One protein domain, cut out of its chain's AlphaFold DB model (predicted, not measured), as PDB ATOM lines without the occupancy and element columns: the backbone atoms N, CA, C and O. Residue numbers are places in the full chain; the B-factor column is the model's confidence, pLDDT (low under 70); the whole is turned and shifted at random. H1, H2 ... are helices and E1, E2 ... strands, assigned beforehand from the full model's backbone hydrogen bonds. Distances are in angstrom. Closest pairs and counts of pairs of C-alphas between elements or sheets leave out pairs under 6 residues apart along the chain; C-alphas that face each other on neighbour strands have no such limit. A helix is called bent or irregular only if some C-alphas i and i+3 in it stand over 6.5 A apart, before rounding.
ATOM      1  N   ASP A 510     131.225  74.239  41.954       88.69
ATOM      2  CA  ASP A 510     130.297  74.185  40.821       88.69
ATOM      3  C   ASP A 510     130.492  75.384  39.874       88.69
ATOM      4  O   ASP A 510     129.818  75.512  38.848       88.69
ATOM      5  N   GLU A 511     131.406  76.295  40.220       86.69
ATOM      6  CA  GLU A 511     131.813  77.409  39.373       86.69
ATOM      7  C   GLU A 511     132.828  76.977  38.316       86.69
ATOM      8  O   GLU A 511     133.596  76.028  38.492       86.69
ATOM      9  N   GLU A 512     132.817  77.690  37.192       82.00
ATOM     10  CA  GLU A 512     133.760  77.428  36.119       82.00
ATOM     11  C   GLU A 512     135.115  78.070  36.422       82.00
ATOM     12  O   GLU A 512     135.185  79.202  36.895       82.00
ATOM     13  N   CYS A 513     136.194  77.354  36.115       76.69
ATOM     14  CA  CYS A 513     137.553  77.870  36.194       76.69
ATOM     15  C   CYS A 513     138.058  78.130  34.772       76.69
ATOM     16  O   CYS A 513     138.288  77.190  34.013       76.69
ATOM     17  N   SER A 514     138.195  79.402  34.395       71.19
ATOM     18  CA  SER A 514     138.672  79.809  33.063       71.19
ATOM     19  C   SER A 514     139.977  80.610  33.093       71.19
ATOM     20  O   SER A 514     140.447  81.051  32.043       71.19
ATOM     21  N   VAL A 515     140.542  80.845  34.280       82.06
ATOM     22  CA  VAL A 515     141.743  81.669  34.468       82.06
ATOM     23  C   VAL A 515     142.996  80.846  34.176       82.06
ATOM     24  O   VAL A 515     143.098  79.692  34.580       82.06
ATOM     25  N   LEU A 516     143.958  81.459  33.483       85.12
ATOM     26  CA  LEU A 516     145.262  80.864  33.190       85.12
ATOM     27  C   LEU A 516     146.341  81.478  34.075       85.12
ATOM     28  O   LEU A 516     146.464  82.700  34.166       85.12
ATOM     29  N   TYR A 517     147.166  80.621  34.666       88.00
ATOM     30  CA  TYR A 517     148.276  81.007  35.530       88.00
ATOM     31  C   TYR A 517     149.602  80.590  34.896       88.00
ATOM     32  O   TYR A 517     150.221  79.603  35.291       88.00
ATOM     33  N   GLU A 518     150.036  81.323  33.874       84.88
ATOM     34  CA  GLU A 518     151.227  80.974  33.088       84.88
ATOM     35  C   GLU A 518     152.533  81.231  33.864       84.88
ATOM     36  O   GLU A 518     153.391  80.353  33.953       84.88
ATOM     37  N   SER A 519     152.669  82.394  34.512       86.88
ATOM     38  CA  SER A 519     153.895  82.774  35.230       86.88
ATOM     39  C   SER A 519     154.000  82.119  36.611       86.88
ATOM     40  O   SER A 519     153.014  81.996  37.332       86.88
ATOM     41  N   GLN A 520     155.218  81.789  37.052       80.94
ATOM     42  CA  GLN A 520     155.472  81.372  38.441       80.94
ATOM     43  C   GLN A 520     155.151  82.469  39.468       80.94
ATOM     44  O   GLN A 520     154.835  82.164  40.618       80.94
ATOM     45  N   SER A 521     155.200  83.737  39.050       86.12
ATOM     46  CA  SER A 521     154.803  84.886  39.868       86.12
ATOM     47  C   SER A 521     153.290  85.125  39.880       86.12
ATOM     48  O   SER A 521     152.830  86.032  40.572       86.12
ATOM     49  N   SER A 522     152.510  84.366  39.101       90.94
ATOM     50  CA  SER A 522     151.056  84.501  39.077       90.94
ATOM     51  C   SER A 522     150.465  84.155  40.441       90.94
ATOM     52  O   SER A 522     150.832  83.157  41.064       90.94
ATOM     53  N   LEU A 523     149.521  84.980  40.889       92.50
ATOM     54  CA  LEU A 523     148.729  84.722  42.085       92.50
ATOM     55  C   LEU A 523     147.548  83.828  41.706       92.50
ATOM     56  O   LEU A 523     146.620  84.266  41.031       92.50
ATOM     57  N   VAL A 524     147.609  82.570  42.126       92.00
ATOM     58  CA  VAL A 524     146.548  81.577  41.961       92.00
ATOM     59  C   VAL A 524     145.503  81.817  43.037       92.00
ATOM     60  O   VAL A 524     145.840  81.855  44.223       92.00
ATOM     61  N   SER A 525     144.236  81.982  42.652       92.00
ATOM     62  CA  SER A 525     143.172  82.120  43.649       92.00
ATOM     63  C   SER A 525     143.119  80.848  44.500       92.00
ATOM     64  O   SER A 525     143.267  79.734  43.982       92.00
ATOM     65  N   ARG A 526     142.907  80.974  45.818       91.69
ATOM     66  CA  ARG A 526     142.763  79.771  46.651       91.69
ATOM     67  C   ARG A 526     141.571  78.939  46.194       91.69
ATOM     68  O   ARG A 526     141.628  77.722  46.297       91.69
ATOM     69  N   ALA A 527     140.540  79.566  45.631       90.81
ATOM     70  CA  ALA A 527     139.363  78.883  45.112       90.81
ATOM     71  C   ALA A 527     139.709  77.959  43.941       90.81
ATOM     72  O   ALA A 527     139.320  76.794  43.952       90.81
ATOM     73  N   ASP A 528     140.510  78.428  42.983       90.31
ATOM     74  CA  ASP A 528     140.951  77.615  41.848       90.31
ATOM     75  C   ASP A 528     141.903  76.503  42.279       90.31
ATOM     76  O   ASP A 528     141.723  75.351  41.877       90.31
ATOM     77  N   LEU A 529     142.851  76.804  43.172       89.94
ATOM     78  CA  LEU A 529     143.724  75.793  43.770       89.94
ATOM     79  C   LEU A 529     142.907  74.643  44.373       89.94
ATOM     80  O   LEU A 529     143.118  73.467  44.068       89.94
ATOM     81  N   LEU A 530     141.937  74.997  45.212       89.44
ATOM     82  CA  LEU A 530     141.074  74.055  45.901       89.44
ATOM     83  C   LEU A 530     140.191  73.270  44.912       89.44
ATOM     84  O   LEU A 530     140.128  72.042  44.992       89.44
ATOM     85  N   ARG A 531     139.599  73.923  43.901       88.94
ATOM     86  CA  ARG A 531     138.866  73.245  42.811       88.94
ATOM     87  C   ARG A 531     139.725  72.192  42.112       88.94
ATOM     88  O   ARG A 531     139.259  71.074  41.877       88.94
ATOM     89  N   HIS A 532     140.978  72.515  41.796       88.25
ATOM     90  CA  HIS A 532     141.893  71.563  41.170       88.25
ATOM     91  C   HIS A 532     142.251  70.404  42.110       88.25
ATOM     92  O   HIS A 532     142.166  69.253  41.680       88.25
ATOM     93  N   ARG A 533     142.531  70.660  43.396       88.06
ATOM     94  CA  ARG A 533     142.754  69.603  44.406       88.06
ATOM     95  C   ARG A 533     141.567  68.646  44.531       88.06
ATOM     96  O   ARG A 533     141.770  67.439  44.669       88.06
ATOM     97  N   PHE A 534     140.337  69.162  44.462       86.44
ATOM     98  CA  PHE A 534     139.130  68.333  44.452       86.44
ATOM     99  C   PHE A 534     139.065  67.441  43.207       86.44
ATOM    100  O   PHE A 534     138.810  66.242  43.303       86.44
ATOM    101  N   ASN A 535     139.351  68.008  42.034       86.62
ATOM    102  CA  ASN A 535     139.302  67.297  40.755       86.62
ATOM    103  C   ASN A 535     140.349  66.176  40.619       86.62
ATOM    104  O   ASN A 535     140.138  65.261  39.828       86.62
ATOM    105  N   PHE A 536     141.427  66.200  41.407       83.31
ATOM    106  CA  PHE A 536     142.371  65.078  41.521       83.31
ATOM    107  C   PHE A 536     141.816  63.894  42.321       83.31
ATOM    108  O   PHE A 536     142.236  62.755  42.121       83.31
ATOM    109  N   ARG A 537     140.868  64.139  43.233       80.38
ATOM    110  CA  ARG A 537     140.341  63.134  44.168       80.38
ATOM    111  C   ARG A 537     138.810  63.108  44.192       80.38
ATOM    112  O   ARG A 537     138.218  63.108  45.269       80.38
ATOM    113  N   PRO A 538     138.126  62.991  43.039       80.69
ATOM    114  CA  PRO A 538     136.662  63.037  42.990       80.69
ATOM    115  C   PRO A 538     135.994  61.840  43.692       80.69
ATOM    116  O   PRO A 538     134.785  61.855  43.929       80.69
ATOM    117  N   ARG A 539     136.763  60.786  44.010       81.25
ATOM    118  CA  ARG A 539     136.312  59.625  44.792       81.25
ATOM    119  C   ARG A 539     136.331  59.851  46.298       81.25
ATOM    120  O   ARG A 539     135.671  59.080  46.992       81.25
ATOM    121  N   ASP A 540     137.084  60.835  46.789       73.88
ATOM    122  CA  ASP A 540     137.141  61.112  48.221       73.88
ATOM    123  C   ASP A 540     135.769  61.634  48.665       73.88
ATOM    124  O   ASP A 540     135.332  62.718  48.279       73.88
ATOM    125  N   SER A 541     135.047  60.814  49.429       57.62
ATOM    126  CA  SER A 541     133.770  61.194  50.031       57.62
ATOM    127  C   SER A 541     133.963  62.097  51.247       57.62
ATOM    128  O   SER A 541     132.999  62.707  51.705       57.62
ATOM    129  N   ALA A 542     135.181  62.165  51.793       52.78
ATOM    130  CA  ALA A 542     135.493  62.955  52.966       52.78
ATOM    131  C   ALA A 542     135.853  64.388  52.558       52.78
ATOM    132  O   ALA A 542     137.014  64.696  52.271       52.78
ATOM    133  N   GLY A 543     134.877  65.295  52.628       54.97
ATOM    134  CA  GLY A 543     135.239  66.672  52.963       54.97
ATOM    135  C   GLY A 543     134.508  67.813  52.285       54.97
ATOM    136  O   GLY A 543     134.953  68.941  52.449       54.97
ATOM    137  N   LEU A 544     133.391  67.596  51.594       62.25
ATOM    138  CA  LEU A 544     132.531  68.721  51.212       62.25
ATOM    139  C   LEU A 544     131.473  68.989  52.275       62.25
ATOM    140  O   LEU A 544     130.283  68.802  52.069       62.25
ATOM    141  N   TYR A 545     131.940  69.438  53.439       67.44
ATOM    142  CA  TYR A 545     131.076  69.925  54.516       67.44
ATOM    143  C   TYR A 545     130.677  71.394  54.324       67.44
ATOM    144  O   TYR A 545     129.988  71.964  55.173       67.44
ATOM    145  N   PHE A 546     131.144  72.040  53.248       72.31
ATOM    146  CA  PHE A 546     130.994  73.475  53.068       72.31
ATOM    147  C   PHE A 546     131.090  73.926  51.610       72.31
ATOM    148  O   PHE A 546     131.891  73.390  50.849       72.31
ATOM    149  N   GLY A 547     130.273  74.913  51.233       84.50
ATOM    150  CA  GLY A 547     130.162  75.385  49.848       84.50
ATOM    151  C   GLY A 547     130.835  76.724  49.538       84.50
ATOM    152  O   GLY A 547     130.928  77.101  48.374       84.50
ATOM    153  N   TRP A 548     131.295  77.473  50.535       92.12
ATOM    154  CA  TRP A 548     131.700  78.868  50.324       92.12
ATOM    155  C   TRP A 548     133.137  79.008  49.842       92.12
ATOM    156  O   TRP A 548     133.942  78.086  49.954       92.12
ATOM    157  N   GLN A 549     133.454  80.175  49.288       92.06
ATOM    158  CA  GLN A 549     134.713  80.393  48.601       92.06
ATOM    159  C   GLN A 549     135.872  80.586  49.594       92.06
ATOM    160  O   GLN A 549     135.739  81.346  50.549       92.06
ATOM    161  N   PRO A 550     137.035  79.947  49.398       91.62
ATOM    162  CA  PRO A 550     138.245  80.317  50.131       91.62
ATOM    163  C   PRO A 550     138.741  81.710  49.709       91.62
ATOM    164  O   PRO A 550     138.889  81.983  48.518       91.62
ATOM    165  N   PHE A 551     139.078  82.559  50.681       91.62
ATOM    166  CA  PHE A 551     139.574  83.912  50.416       91.62
ATOM    167  C   PHE A 551     141.040  83.952  49.963       91.62
ATOM    168  O   PHE A 551     141.896  83.138  50.340       91.62
ATOM    169  N   GLY A 552     141.350  84.997  49.198       90.44
ATOM    170  CA  GLY A 552     142.705  85.371  48.810       90.44
ATOM    171  C   GLY A 552     143.365  84.443  47.787       90.44
ATOM    172  O   GLY A 552     142.735  83.609  47.132       90.44
ATOM    173  N   ALA A 553     144.674  84.616  47.635       91.88
ATOM    174  CA  ALA A 553     145.476  83.947  46.621       91.88
ATOM    175  C   ALA A 553     146.825  83.478  47.179       91.88
ATOM    176  O   ALA A 553     147.259  83.902  48.253       91.88
ATOM    177  N   VAL A 554     147.482  82.605  46.425       90.94
ATOM    178  CA  VAL A 554     148.810  82.057  46.702       90.94
ATOM    179  C   VAL A 554     149.683  82.185  45.457       90.94
ATOM    180  O   VAL A 554     149.196  82.059  44.334       90.94
ATOM    181  N   ALA A 555     150.976  82.452  45.624       91.38
ATOM    182  CA  ALA A 555     151.894  82.467  44.489       91.38
ATOM    183  C   ALA A 555     151.991  81.062  43.879       91.38
ATOM    184  O   ALA A 555     152.165  80.086  44.606       91.38
ATOM    185  N   LYS A 556     151.941  80.945  42.548       91.44
ATOM    186  CA  LYS A 556     152.028  79.649  41.854       91.44
ATOM    187  C   LYS A 556     153.275  78.848  42.246       91.44
ATOM    188  O   LYS A 556     153.195  77.635  42.381       91.44
ATOM    189  N   ALA A 557     154.400  79.516  42.502       90.00
ATOM    190  CA  ALA A 557     155.627  78.879  42.987       90.00
ATOM    191  C   ALA A 557     155.473  78.128  44.332       90.00
ATOM    192  O   ALA A 557     156.314  77.298  44.663       90.00
ATOM    193  N   GLN A 558     154.425  78.419  45.108       89.00
ATOM    194  CA  GLN A 558     154.093  77.757  46.376       89.00
ATOM    195  C   GLN A 558     152.990  76.695  46.224       89.00
ATOM    196  O   GLN A 558     152.619  76.054  47.206       89.00
ATOM    197  N   VAL A 559     152.442  76.528  45.019       90.50
ATOM    198  CA  VAL A 559     151.436  75.511  44.696       90.50
ATOM    199  C   VAL A 559     152.125  74.213  44.291       90.50
ATOM    200  O   VAL A 559     153.180  74.242  43.652       90.50
ATOM    201  N   GLU A 560     151.505  73.078  44.616       90.44
ATOM    202  CA  GLU A 560     152.001  71.750  44.253       90.44
ATOM    203  C   GLU A 560     152.284  71.637  42.737       90.44
ATOM    204  O   GLU A 560     151.391  71.934  41.929       90.44
ATOM    205  N   PRO A 561     153.494  71.206  42.324       89.62
ATOM    206  CA  PRO A 561     153.871  71.092  40.912       89.62
ATOM    207  C   PRO A 561     152.925  70.227  40.070       89.62
ATOM    208  O   PRO A 561     152.728  70.492  38.885       89.62
ATOM    209  N   GLU A 562     152.287  69.226  40.675       88.25
ATOM    210  CA  GLU A 562     151.323  68.328  40.035       88.25
ATOM    211  C   GLU A 562     150.095  69.073  39.491       88.25
ATOM    212  O   GLU A 562     149.452  68.615  38.546       88.25
ATOM    213  N   LEU A 563     149.767  70.236  40.064       88.94
ATOM    214  CA  LEU A 563     148.634  71.057  39.638       88.94
ATOM    215  C   LEU A 563     148.997  72.033  38.512       88.94
ATOM    216  O   LEU A 563     148.096  72.543  37.841       88.94
ATOM    217  N   TRP A 564     150.286  72.293  38.266       90.06
ATOM    218  CA  TRP A 564     150.730  73.310  37.304       90.06
ATOM    219  C   TRP A 564     150.219  73.073  35.879       90.06
ATOM    220  O   TRP A 564     149.691  74.025  35.304       90.06
ATOM    221  N   PRO A 565     150.250  71.842  35.317       88.69
ATOM    222  CA  PRO A 565     149.735  71.606  33.967       88.69
ATOM    223  C   PRO A 565     148.264  71.998  33.812       88.69
ATOM    224  O   PRO A 565     147.844  72.417  32.737       88.69
ATOM    225  N   ARG A 566     147.472  71.881  34.885       86.50
ATOM    226  CA  ARG A 566     146.058  72.274  34.886       86.50
ATOM    227  C   ARG A 566     145.899  73.782  34.962       86.50
ATOM    228  O   ARG A 566     145.151  74.323  34.155       86.50
ATOM    229  N   LEU A 567     146.646  74.432  35.851       87.94
ATOM    230  CA  LEU A 567     146.649  75.888  36.036       87.94
ATOM    231  C   LEU A 567     147.137  76.654  34.793       87.94
ATOM    232  O   LEU A 567     146.729  77.788  34.562       87.94
ATOM    233  N   GLU A 568     148.007  76.044  33.987       88.25
ATOM    234  CA  GLU A 568     148.544  76.615  32.741       88.25
ATOM    235  C   GLU A 568     147.680  76.315  31.508       88.25
ATOM    236  O   GLU A 568     147.888  76.881  30.435       88.25
ATOM    237  N   SER A 569     146.723  75.397  31.625       81.44
ATOM    238  CA  SER A 569     145.915  74.949  30.495       81.44
ATOM    239  C   SER A 569     144.555  75.634  30.466       81.44
ATOM    240  O   SER A 569     143.909  75.799  31.498       81.44
ATOM    241  N   ARG A 570     144.040  75.912  29.260       71.44
ATOM    242  CA  ARG A 570     142.603  76.168  29.058       71.44
ATOM    243  C   ARG A 570     141.837  74.854  29.209       71.44
ATOM    244  O   ARG A 570     141.320  74.315  28.235       71.44
ATOM    245  N   SER A 571     141.853  74.279  30.403       62.94
ATOM    246  CA  SER A 571     141.056  73.101  30.711       62.94
ATOM    247  C   SER A 571     139.618  73.536  30.928       62.94
ATOM    248  O   SER A 571     139.355  74.456  31.696       62.94
ATOM    249  N   SER A 572     138.675  72.872  30.261       63.22
ATOM    250  CA  SER A 572     137.269  73.020  30.622       63.22
ATOM    251  C   SER A 572     137.064  72.561  32.067       63.22
ATOM    252  O   SER A 572     137.676  71.587  32.513       63.22
ATOM    253  N   SER A 573     136.174  73.228  32.789       78.00
ATOM    254  CA  SER A 573     135.743  72.796  34.119       78.00
ATOM    255  C   SER A 573     135.246  71.344  34.112       78.00
ATOM    256  O   SER A 573     134.845  70.812  33.071       78.00
ATOM    257  N   ARG A 574     135.262  70.701  35.289       88.19
ATOM    258  CA  ARG A 574     134.665  69.372  35.496       88.19
ATOM    259  C   ARG A 574     133.238  69.367  34.947       88.19
ATOM    260  O   ARG A 574     132.441  70.220  35.328       88.19
ATOM    261  N   SER A 575     132.900  68.384  34.118       90.25
ATOM    262  CA  SER A 575     131.545  68.230  33.581       90.25
ATOM    263  C   SER A 575     130.964  66.850  33.866       90.25
ATOM    264  O   SER A 575     131.667  65.837  33.896       90.25
ATOM    265  N   TYR A 576     129.663  66.822  34.138       92.94
ATOM    266  CA  TYR A 576     128.915  65.591  34.366       92.94
ATOM    267  C   TYR A 576     128.766  64.810  33.058       92.94
ATOM    268  O   TYR A 576     128.457  65.403  32.026       92.94
ATOM    269  N   VAL A 577     128.963  63.488  33.100       94.31
ATOM    270  CA  VAL A 577     128.804  62.620  31.922       94.31
ATOM    271  C   VAL A 577     127.568  61.738  32.060       94.31
ATOM    272  O   VAL A 577     126.666  61.806  31.229       94.31
ATOM    273  N   TYR A 578     127.537  60.892  33.090       95.94
ATOM    274  CA  TYR A 578     126.406  60.022  33.417       95.94
ATOM    275  C   TYR A 578     126.545  59.457  34.832       95.94
ATOM    276  O   TYR A 578     127.601  59.544  35.462       95.94
ATOM    277  N   TRP A 579     125.486  58.815  35.306       96.62
ATOM    278  CA  TRP A 579     125.463  58.035  36.532       96.62
ATOM    279  C   TRP A 579     125.581  56.542  36.237       96.62
ATOM    280  O   TRP A 579     125.092  56.062  35.214       96.62
ATOM    281  N   VAL A 580     126.208  55.792  37.143       96.44
ATOM    282  CA  VAL A 580     126.252  54.327  37.088       96.44
ATOM    283  C   VAL A 580     125.617  53.756  38.345       96.44
ATOM    284  O   VAL A 580     126.129  53.959  39.445       96.44
ATOM    285  N   TRP A 581     124.534  53.002  38.180       96.69
ATOM    286  CA  TRP A 581     123.970  52.158  39.228       96.69
ATOM    287  C   TRP A 581     124.675  50.807  39.278       96.69
ATOM    288  O   TRP A 581     125.008  50.221  38.248       96.69
ATOM    289  N   TRP A 582     124.827  50.285  40.490       92.81
ATOM    290  CA  TRP A 582     125.332  48.945  40.756       92.81
ATOM    291  C   TRP A 582     124.215  48.100  41.356       92.81
ATOM    292  O   TRP A 582     123.902  48.216  42.546       92.81
ATOM    293  N   VAL A 583     123.614  47.246  40.531       89.38
ATOM    294  CA  VAL A 583     122.457  46.417  40.892       89.38
ATOM    295  C   VAL A 583     122.773  44.973  40.544       89.38
ATOM    296  O   VAL A 583     123.165  44.683  39.427       89.38
ATOM    297  N   ASN A 584     122.631  44.047  41.497       83.75
ATOM    298  CA  ASN A 584     122.919  42.614  41.283       83.75
ATOM    299  C   ASN A 584     124.339  42.305  40.766       83.75
ATOM    300  O   ASN A 584     124.558  41.268  40.156       83.75
ATOM    301  N   GLY A 585     125.310  43.187  41.025       79.94
ATOM    302  CA  GLY A 585     126.667  43.064  40.477       79.94
ATOM    303  C   GLY A 585     126.807  43.570  39.036       79.94
ATOM    304  O   GLY A 585     127.926  43.663  38.540       79.94
ATOM    305  N   GLU A 586     125.708  43.970  38.398       87.06
ATOM    306  CA  GLU A 586     125.682  44.573  37.070       87.06
ATOM    307  C   GLU A 586     125.736  46.103  37.149       87.06
ATOM    308  O   GLU A 586     125.301  46.729  38.124       87.06
ATOM    309  N   LYS A 587     126.293  46.702  36.096       91.56
ATOM    310  CA  LYS A 587     126.357  48.152  35.904       91.56
ATOM    311  C   LYS A 587     125.199  48.590  35.017       91.56
ATOM    312  O   LYS A 587     125.077  48.097  33.901       91.56
ATOM    313  N   VAL A 588     124.424  49.571  35.469       94.38
ATOM    314  CA  VAL A 588     123.394  50.233  34.657       94.38
ATOM    315  C   VAL A 588     123.776  51.700  34.498       94.38
ATOM    316  O   VAL A 588     123.969  52.397  35.492       94.38
ATOM    317  N   VAL A 589     123.942  52.151  33.256       95.19
ATOM    318  CA  VAL A 589     124.369  53.519  32.927       95.19
ATOM    319  C   VAL A 589     123.147  54.379  32.632       95.19
ATOM    320  O   VAL A 589     122.334  54.011  31.793       95.19
ATOM    321  N   GLU A 590     123.062  55.541  33.275       95.81
ATOM    322  CA  GLU A 590     121.928  56.459  33.184       95.81
ATOM    323  C   GLU A 590     122.411  57.886  32.907       95.81
ATOM    324  O   GLU A 590     123.205  58.450  33.665       95.81
ATOM    325  N   ARG A 591     121.938  58.491  31.814       92.19
ATOM    326  CA  ARG A 591     122.358  59.844  31.389       92.19
ATOM    327  C   ARG A 591     121.498  60.953  31.995       92.19
ATOM    328  O   ARG A 591     121.968  62.081  32.118       92.19
ATOM    329  N   GLY A 592     120.296  60.603  32.439       93.38
ATOM    330  CA  GLY A 592     119.409  61.452  33.221       93.38
ATOM    331  C   GLY A 592     118.248  62.056  32.432       93.38
ATOM    332  O   GLY A 592     118.172  61.934  31.211       93.38
ATOM    333  N   LEU A 593     117.327  62.712  33.143       92.56
ATOM    334  CA  LEU A 593     116.008  63.076  32.610       92.56
ATOM    335  C   LEU A 593     116.052  63.881  31.305       92.56
ATOM    336  O   LEU A 593     115.334  63.554  30.372       92.56
ATOM    337  N   PHE A 594     116.872  64.928  31.205       90.38
ATOM    338  CA  PHE A 594     116.916  65.772  30.002       90.38
ATOM    339  C   PHE A 594     117.505  65.073  28.784       90.38
ATOM    340  O   PHE A 594     117.171  65.440  27.657       90.38
ATOM    341  N   HIS A 595     118.351  64.070  28.996       91.12
ATOM    342  CA  HIS A 595     118.803  63.217  27.910       91.12
ATOM    343  C   HIS A 595     117.647  62.350  27.389       91.12
ATOM    344  O   HIS A 595     117.455  62.236  26.181       91.12
ATOM    345  N   ASP A 596     116.847  61.787  28.295       91.19
ATOM    346  CA  ASP A 596     115.779  60.842  27.952       91.19
ATOM    347  C   ASP A 596     114.479  61.544  27.507       91.19
ATOM    348  O   ASP A 596     113.679  60.988  26.752       91.19
TER     349      ASP A 596
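This is residues 510 to 596 of the 687 residues of an uncharacterized protein of Venustampulla echinocandica (UniProt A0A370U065). The model has a loosely built head and a long two-stranded arm: in the head, the helix H1 lies near the middle with H2 crossing it, the small strand pair E1 and E2 sits at the first end of H1, and long loops fill much of the rest. The arm is the hairpin of E3 and E4, reaching away from the head and making much of the length, with the short helix H3 following E4. The printed part has 87 residues with three named helices and four named strands, in the order E1 H1 E2 H2 E3 E4 H3; the two sheets, E1 - E2 and E3 - E4, are antiparallel. The class is mixed, helices and strands, with 42 residues, under half, in named elements. The whole is loose, with a radius of gyration of the C-alphas of 16.5 A, and spans 52 by 26 by 23 A.

Begin at Asp 510, C-alpha (130.297, 74.185, 40.821), and pass residues 510 to 522, which hold no named element. Find C-alpha 523 at (148.729, 84.722, 42.085), where E1, residues 523 to 525, begins. H1, residues 526 to 536, then runs 15.6 A. E2 is residues 553 to 555, and H2, residues 561 to 567, runs 9.9 A; it is irregular, with C-alphas 562 and 565 7.1 A apart. E3, residues 575 to 583, runs 24.7 A, and E4, residues 586 to 590, runs 13.1 A. H3, residues 593 to 596, ends at C-alpha 596 (115.779, 60.842, 27.952).

Look first at E1 and E2, antiparallel at 143 degrees, where N 524 and O 554 are within hydrogen-bond range at 2.8 A. The closest C-alphas of H1 and E2 are those of Arg 526 and Ala 553, 5.0 A apart. H1 and H2 touch, about perpendicular at 75 degrees, and their closest C-alphas are those of His 532 and Leu 563, 6.9 A apart. E1 and H2 are only just apart, with their closest C-alphas 8.2 A from each other. In the hairpin of E3 and E4, antiparallel at 145 degrees, N 581 and O 588 are within hydrogen-bond range at 2.8 A. H1 and E3 are apart, and so are E3 and H3. In H1 every O i to N i+4 pair is within hydrogen-bond range; in H2 1 of 3 is, beside 3 of 4 O i to N i+3 pairs, and H3 is too short for an O i to N i+4 pair.

The outline is only just elongated, and the two C-alphas farthest apart, those of Ser 521 and Asn 584, are 53.0 A from each other. The printed part has no cut. The link from H1 to E2 is long, with 16 residues, and residues 537 to 542 in it stand free. The mean pLDDT of the printed part is 85.9; look for values under 70 at residues 541 to 545 and 571 to 572.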